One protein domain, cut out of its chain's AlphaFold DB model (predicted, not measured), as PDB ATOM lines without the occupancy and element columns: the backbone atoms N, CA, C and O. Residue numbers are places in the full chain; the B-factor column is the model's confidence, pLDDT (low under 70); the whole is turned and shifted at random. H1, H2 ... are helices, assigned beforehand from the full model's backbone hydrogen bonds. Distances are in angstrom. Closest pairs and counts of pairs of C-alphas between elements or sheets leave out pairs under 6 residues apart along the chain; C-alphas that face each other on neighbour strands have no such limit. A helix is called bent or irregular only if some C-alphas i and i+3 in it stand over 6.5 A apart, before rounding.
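What this domain is: This is residues 71 to 124 of the 124 residues of an uncharacterized protein of Nippostrongylus brasiliensis (UniProt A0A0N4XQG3). H1, the longest helix, lies to one side of a small pair of short helices, H2 and H3, in a model made largely of loops. The loop of residues 91 to 101 reaches to one end of the long axis at Gly 97, and the stretch of residues 106 to 119 leads from H3 to the short helix H4 at the other end. The printed part has 54 residues, with four named helices in the order H1, H2, H3, H4 and no named strand; its class is all helix, though the named helices hold 22 of the 54 residues, under half. It is only just compact, close to loose, with a radius of gyration of the C-alphas of 11.6 A, and elongated, spanning 36 by 22 by 20 A.

Where its parts are: Find C-alpha 73 at (196.550, 207.982, 213.560); there H1 begins, and it runs over residues 73 to 81 for 12.1 A to C-alpha 81 at (186.529, 213.170, 209.206). H1 is neither bent nor irregular, but only just: C-alphas 76 and 79 are 6.4 A apart. Next look at residues 86 to 90 for H2, 7.8 A long, and at residues 102 to 105 for H3, 5.3 A long. H4, residues 120 to 123, is 5.4 A long and ends at C-alpha 123, at (176.170, 215.282, 205.844).

How they stand to each other: Start from H1, which touches no helix. It is close to H3 but not clearly touching, and their closest C-alphas, those of Pro 79 and Ile 105, are 6.9 A apart. It is likewise close to H4 but not clearly touching: look at the C-alphas of Leu 81 and Leu 120, their closest, 5.7 A apart. Move on to H2 and H3, which touch, with 6 pairs of C-alphas within 8 A; the closest C-alphas, those of Gly 88 and Arg 104, are 4.2 A apart. H1 and H2, H2 and H4, and H3 and H4 are apart. In H1, 3 of 5 O i to N i+4 pairs are within hydrogen-bond range, and in H2 0 of 1, beside 2 of 2 O i to N i+3 pairs; H3 and H4 are too short for an O i to N i+4 pair.

The domain as a whole: Look for the two C-alphas farthest apart at Gly 97 and Met 124, 36.6 A from each other; Met 124 is the chain's last residue. The printed part has no cut. The link from H1 to H2 is tight, with 4 residues, while the links from H2 to H3, 11 residues, and from H3 to H4, 14 residues, are long. In the B-factor column you will find a mean pLDDT of the printed part of 88.1, and no printed residue is under 70.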
ATOM      1  N   ASP A  71     199.942 211.754 218.908       81.00
ATOM      2  CA  ASP A  71     200.888 210.771 218.354       81.00
ATOM      3  C   ASP A  71     200.248 209.569 217.640       81.00
ATOM      4  O   ASP A  71     200.968 208.766 217.053       81.00
ATOM      5  N   ASN A  72     198.915 209.481 217.603       82.50
ATOM      6  CA  ASN A  72     198.180 208.356 217.022       82.50
ATOM      7  C   ASN A  72     197.401 208.730 215.755       82.50
ATOM      8  O   ASN A  72     196.855 209.829 215.641       82.50
ATOM      9  N   SER A  73     197.263 207.779 214.830       82.31
ATOM     10  CA  SER A  73     196.550 207.982 213.560       82.31
ATOM     11  C   SER A  73     195.064 208.290 213.775       82.31
ATOM     12  O   SER A  73     194.547 209.225 213.170       82.31
ATOM     13  N   ASN A  74     194.397 207.600 214.707       82.12
ATOM     14  CA  ASN A  74     192.978 207.844 215.019       82.12
ATOM     15  C   ASN A  74     192.730 209.272 215.526       82.12
ATOM     16  O   ASN A  74     191.798 209.936 215.082       82.12
ATOM     17  N   VAL A  75     193.604 209.758 216.411       83.56
ATOM     18  CA  VAL A  75     193.543 211.107 216.999       83.56
ATOM     19  C   VAL A  75     193.700 212.200 215.940       83.56
ATOM     20  O   VAL A  75     193.077 213.249 216.045       83.56
ATOM     21  N   ASN A  76     194.500 211.951 214.901       86.06
ATOM     22  CA  ASN A  76     194.729 212.916 213.823       86.06
ATOM     23  C   ASN A  76     193.682 212.839 212.705       86.06
ATOM     24  O   ASN A  76     193.458 213.830 212.016       86.06
ATOM     25  N   LEU A  77     193.053 211.678 212.499       87.62
ATOM     26  CA  LEU A  77     192.034 211.498 211.465       87.62
ATOM     27  C   LEU A  77     190.648 211.949 211.916       87.62
ATOM     28  O   LEU A  77     189.899 212.477 211.099       87.62
ATOM     29  N   LEU A  78     190.302 211.770 213.193       88.12
ATOM     30  CA  LEU A  78     188.970 212.120 213.686       88.12
ATOM     31  C   LEU A  78     188.604 213.596 213.419       88.12
ATOM     32  O   LEU A  78     187.548 213.815 212.834       88.12
ATOM     33  N   PRO A  79     189.469 214.594 213.697       85.25
ATOM     34  CA  PRO A  79     189.166 216.005 213.427       85.25
ATOM     35  C   PRO A  79     189.078 216.361 211.936       85.25
ATOM     36  O   PRO A  79     188.631 217.448 211.589       85.25
ATOM     37  N   ILE A  80     189.546 215.479 211.047       86.88
ATOM     38  CA  ILE A  80     189.433 215.648 209.591       86.88
ATOM     39  C   ILE A  80     188.105 215.072 209.094       86.88
ATOM     40  O   ILE A  80     187.520 215.594 208.151       86.88
ATOM     41  N   LEU A  81     187.656 213.967 209.691       89.94
ATOM     42  CA  LEU A  81     186.529 213.170 209.206       89.94
ATOM     43  C   LEU A  81     185.212 213.452 209.932       89.94
ATOM     44  O   LEU A  81     184.163 212.997 209.470       89.94
ATOM     45  N   ALA A  82     185.256 214.156 211.058       90.25
ATOM     46  CA  ALA A  82     184.098 214.496 211.862       90.25
ATOM     47  C   ALA A  82     184.004 216.005 212.088       90.25
ATOM     48  O   ALA A  82     185.001 216.726 212.055       90.25
ATOM     49  N   GLU A  83     182.785 216.466 212.341       89.12
ATOM     50  CA  GLU A  83     182.561 217.790 212.900       89.12
ATOM     51  C   GLU A  83     183.091 217.891 214.341       89.12
ATOM     52  O   GLU A  83     183.532 216.916 214.957       89.12
ATOM     53  N   GLN A  84     183.012 219.102 214.891       88.12
ATOM     54  CA  GLN A  84     183.324 219.394 216.283       88.12
ATOM     55  C   GLN A  84     182.574 218.440 217.228       88.12
ATOM     56  O   GLN A  84     181.345 218.407 217.248       88.12
ATOM     57  N   LEU A  85     183.326 217.692 218.042       90.69
ATOM     58  CA  LEU A  85     182.760 216.785 219.040       90.69
ATOM     59  C   LEU A  85     181.958 217.580 220.071       90.69
ATOM     60  O   LEU A  85     182.441 218.599 220.579       90.69
ATOM     61  N   ALA A  86     180.751 217.104 220.380       91.44
ATOM     62  CA  ALA A  86     179.815 217.788 221.271       91.44
ATOM     63  C   ALA A  86     180.405 217.967 222.675       91.44
ATOM     64  O   ALA A  86     180.300 219.034 223.272       91.44
ATOM     65  N   GLU A  87     181.098 216.947 223.173       91.69
ATOM     66  CA  GLU A  87     181.769 216.950 224.468       91.69
ATOM     67  C   GLU A  87     182.896 217.991 224.529       91.69
ATOM     68  O   GLU A  87     183.142 218.574 225.587       91.69
ATOM     69  N   GLY A  88     183.530 218.272 223.385       90.19
ATOM     70  CA  GLY A  88     184.579 219.280 223.227       90.19
ATOM     71  C   GLY A  88     184.080 220.715 223.419       90.19
ATOM     72  O   GLY A  88     184.842 221.587 223.832       90.19
ATOM     73  N   LEU A  89     182.785 220.973 223.198       90.25
ATOM     74  CA  LEU A  89     182.189 222.307 223.354       90.25
ATOM     75  C   LEU A  89     182.163 222.796 224.808       90.25
ATOM     76  O   LEU A  89     182.025 223.995 225.043       90.25
ATOM     77  N   ASN A  90     182.333 221.889 225.770       91.25
ATOM     78  CA  ASN A  90     182.433 222.231 227.189       91.25
ATOM     79  C   ASN A  90     183.796 222.836 227.562       91.25
ATOM     80  O   ASN A  90     183.952 223.350 228.668       91.25
ATOM     81  N   PHE A  91     184.780 222.779 226.661       92.50
ATOM     82  CA  PHE A  91     186.114 223.322 226.881       92.50
ATOM     83  C   PHE A  91     186.272 224.709 226.241       92.50
ATOM     84  O   PHE A  91     185.714 225.028 225.180       92.50
ATOM     85  N   SER A  92     187.073 225.555 226.891       93.62
ATOM     86  CA  SER A  92     187.464 226.864 226.364       93.62
ATOM     87  C   SER A  92     188.127 226.730 224.990       93.62
ATOM     88  O   SER A  92     188.716 225.704 224.666       93.62
ATOM     89  N   GLN A  93     188.021 227.767 224.152       90.81
ATOM     90  CA  GLN A  93     188.683 227.764 222.841       90.81
ATOM     91  C   GLN A  93     190.201 227.794 222.955       90.81
ATOM     92  O   GLN A  93     190.886 227.111 222.195       90.81
ATOM     93  N   PHE A  94     190.686 228.572 223.915       93.88
ATOM     94  CA  PHE A  94     192.097 228.753 224.183       93.88
ATOM     95  C   PHE A  94     192.451 228.139 225.532       93.88
ATOM     96  O   PHE A  94     191.617 228.132 226.446       93.88
ATOM     97  N   ASP A  95     193.650 227.583 225.630       90.62
ATOM     98  CA  ASP A  95     194.239 227.189 226.903       90.62
ATOM     99  C   ASP A  95     194.861 228.399 227.624       90.62
ATOM    100  O   ASP A  95     194.807 229.534 227.143       90.62
ATOM    101  N   ASP A  96     195.445 228.160 228.798       92.69
ATOM    102  CA  ASP A  96     196.064 229.211 229.614       92.69
ATOM    103  C   ASP A  96     197.286 229.861 228.930       92.69
ATOM    104  O   ASP A  96     197.704 230.954 229.317       92.69
ATOM    105  N   GLY A  97     197.856 229.210 227.908       91.81
ATOM    106  CA  GLY A  97     198.939 229.734 227.075       91.81
ATOM    107  C   GLY A  97     198.460 230.603 225.909       91.81
ATOM    108  O   GLY A  97     199.283 231.237 225.250       91.81
ATOM    109  N   GLY A  98     197.148 230.668 225.668       90.56
ATOM    110  CA  GLY A  98     196.561 231.346 224.512       90.56
ATOM    111  C   GLY A  98     196.604 230.520 223.222       90.56
ATOM    112  O   GLY A  98     196.208 231.026 222.170       90.56
ATOM    113  N   ASP A  99     197.042 229.262 223.295       88.00
ATOM    114  CA  ASP A  99     197.013 228.325 222.178       88.00
ATOM    115  C   ASP A  99     195.636 227.659 222.075       88.00
ATOM    116  O   ASP A  99     194.808 227.733 222.985       88.00
ATOM    117  N   ILE A 100     195.347 227.019 220.938       87.50
ATOM    118  CA  ILE A 100     194.091 226.281 220.775       87.50
ATOM    119  C   ILE A 100     194.056 225.121 221.766       87.50
ATOM    120  O   ILE A 100     194.908 224.233 221.732       87.50
ATOM    121  N   ASN A 101     193.016 225.097 222.594       90.25
ATOM    122  CA  ASN A 101     192.827 224.040 223.570       90.25
ATOM    123  C   ASN A 101     192.566 222.707 222.856       90.25
ATOM    124  O   ASN A 101     191.530 222.516 222.212       90.25
ATOM    125  N   ILE A 102     193.492 221.761 223.000       88.00
ATOM    126  CA  ILE A 102     193.373 220.438 222.388       88.00
ATOM    127  C   ILE A 102     192.142 219.673 222.876       88.00
ATOM    128  O   ILE A 102     191.506 218.997 222.070       88.00
ATOM    129  N   ASP A 103     191.749 219.836 224.144       90.19
ATOM    130  CA  ASP A 103     190.564 219.177 224.699       90.19
ATOM    131  C   ASP A 103     189.275 219.714 224.072       90.19
ATOM    132  O   ASP A 103     188.253 219.035 224.083       90.19
ATOM    133  N   ARG A 104     189.308 220.899 223.451       89.88
ATOM    134  CA  ARG A 104     188.180 221.359 222.646       89.88
ATOM    135  C   ARG A 104     188.043 220.561 221.360       89.88
ATOM    136  O   ARG A 104     186.926 220.267 220.967       89.88
ATOM    137  N   ILE A 105     189.141 220.214 220.694       87.56
ATOM    138  CA  ILE A 105     189.106 219.485 219.415       87.56
ATOM    139  C   ILE A 105     188.911 217.988 219.658       87.56
ATOM    140  O   ILE A 105     188.065 217.352 219.031       87.56
ATOM    141  N   LEU A 106     189.697 217.431 220.576       88.31
ATOM    142  CA  LEU A 106     189.650 216.037 220.970       88.31
ATOM    143  C   LEU A 106     189.646 215.957 222.504       88.31
ATOM    144  O   LEU A 106     190.715 215.957 223.115       88.31
ATOM    145  N   PRO A 107     188.462 215.884 223.134       89.06
ATOM    146  CA  PRO A 107     188.326 215.954 224.578       89.06
ATOM    147  C   PRO A 107     188.835 214.658 225.213       89.06
ATOM    148  O   PRO A 107     188.118 213.669 225.340       89.06
ATOM    149  N   SER A 108     190.108 214.662 225.608       84.50
ATOM    150  CA  SER A 108     190.805 213.486 226.144       84.50
ATOM    151  C   SER A 108     190.427 213.167 227.594       84.50
ATOM    152  O   SER A 108     190.637 212.055 228.076       84.50
ATOM    153  N   LYS A 109     189.854 214.156 228.288       86.31
ATOM    154  CA  LYS A 109     189.521 214.116 229.720       86.31
ATOM    155  C   LYS A 109     188.097 213.643 230.013       86.31
ATOM    156  O   LYS A 109     187.700 213.609 231.175       86.31
ATOM    157  N   VAL A 110     187.317 213.306 228.987       89.44
ATOM    158  CA  VAL A 110     185.921 212.868 229.124       89.44
ATOM    159  C   VAL A 110     185.658 211.651 228.251       89.44
ATOM    160  O   VAL A 110     186.373 211.379 227.289       89.44
ATOM    161  N   ILE A 111     184.610 210.910 228.595       89.38
ATOM    162  CA  ILE A 111     184.134 209.806 227.767       89.38
ATOM    163  C   ILE A 111     183.370 210.404 226.585       89.38
ATOM    164  O   ILE A 111     182.423 211.161 226.784       89.38
ATOM    165  N   ILE A 112     183.786 210.047 225.372       88.94
ATOM    166  CA  ILE A 112     183.126 210.445 224.126       88.94
ATOM    167  C   ILE A 112     182.046 209.416 223.801       88.94
ATOM    168  O   ILE A 112     182.322 208.213 223.791       88.94
ATOM    169  N   ASN A 113     180.833 209.876 223.498       90.06
ATOM    170  CA  ASN A 113     179.795 209.013 222.958       90.06
ATOM    171  C   ASN A 113     180.044 208.789 221.447       90.06
ATOM    172  O   ASN A 113     180.014 209.740 220.667       90.06
ATOM    173  N   PRO A 114     180.292 207.550 220.988       86.94
ATOM    174  CA  PRO A 114     180.562 207.289 219.574       86.94
ATOM    175  C   PRO A 114     179.350 207.555 218.665       86.94
ATOM    176  O   PRO A 114     179.531 207.891 217.494       86.94
ATOM    177  N   ASP A 115     178.125 207.449 219.186       89.12
ATOM    178  CA  ASP A 115     176.902 207.605 218.391       89.12
ATOM    179  C   ASP A 115     176.578 209.072 218.077       89.12
ATOM    180  O   ASP A 115     175.909 209.359 217.081       89.12
ATOM    181  N   SER A 116     177.086 210.012 218.881       87.38
ATOM    182  CA  SER A 116     176.930 211.454 218.649       87.38
ATOM    183  C   SER A 116     177.930 212.022 217.643       87.38
ATOM    184  O   SER A 116     177.815 213.192 217.275       87.38
ATOM    185  N   ILE A 117     178.893 211.230 217.161       90.62
ATOM    186  CA  ILE A 117     179.883 211.707 216.193       90.62
ATOM    187  C   ILE A 117     179.214 211.926 214.827       90.62
ATOM    188  O   ILE A 117     178.726 210.995 214.162       90.62
ATOM    189  N   ARG A 118     179.225 213.188 214.388       91.44
ATOM    190  CA  ARG A 118     178.766 213.616 213.063       91.44
ATOM    191  C   ARG A 118     179.919 213.538 212.073       91.44
ATOM    192  O   ARG A 118     180.757 214.430 211.995       91.44
ATOM    193  N   PHE A 119     179.982 212.426 211.350       90.62
ATOM    194  CA  PHE A 119     180.973 212.212 210.301       90.62
ATOM    195  C   PHE A 119     180.567 212.882 208.988       90.62
ATOM    196  O   PHE A 119     179.381 212.920 208.665       90.62
ATOM    197  N   LEU A 120     181.555 213.300 208.189       88.50
ATOM    198  CA  LEU A 120     181.339 213.992 206.910       88.50
ATOM    199  C   LEU A 120     180.357 213.260 205.985       88.50
ATOM    200  O   LEU A 120     179.496 213.886 205.385       88.50
ATOM    201  N   TRP A 121     180.431 211.930 205.902       86.12
ATOM    202  CA  TRP A 121     179.566 211.147 205.009       86.12
ATOM    203  C   TRP A 121     178.102 211.053 205.457       86.12
ATOM    204  O   TRP A 121     177.286 210.527 204.709       86.12
ATOM    205  N   LYS A 122     177.758 211.501 206.672       85.75
ATOM    206  CA  LYS A 122     176.356 211.632 207.100       85.75
ATOM    207  C   LYS A 122     175.736 212.962 206.649       85.75
ATOM    208  O   LYS A 122     174.517 213.076 206.660       85.75
ATOM    209  N   GLU A 123     176.568 213.931 206.268       77.25
ATOM    210  CA  GLU A 123     176.170 215.282 205.844       77.25
ATOM    211  C   GLU A 123     176.255 215.487 204.321       77.25
ATOM    212  O   GLU A 123     175.854 216.536 203.817       77.25
ATOM    213  N   MET A 124     176.811 214.505 203.601       71.25
ATOM    214  CA  MET A 124     176.966 214.499 202.141       71.25
ATOM    215  C   MET A 124     175.758 213.917 201.411       71.25
ATOM    216  O   MET A 124     175.103 213.006 201.963       71.25
TER     217      MET A 124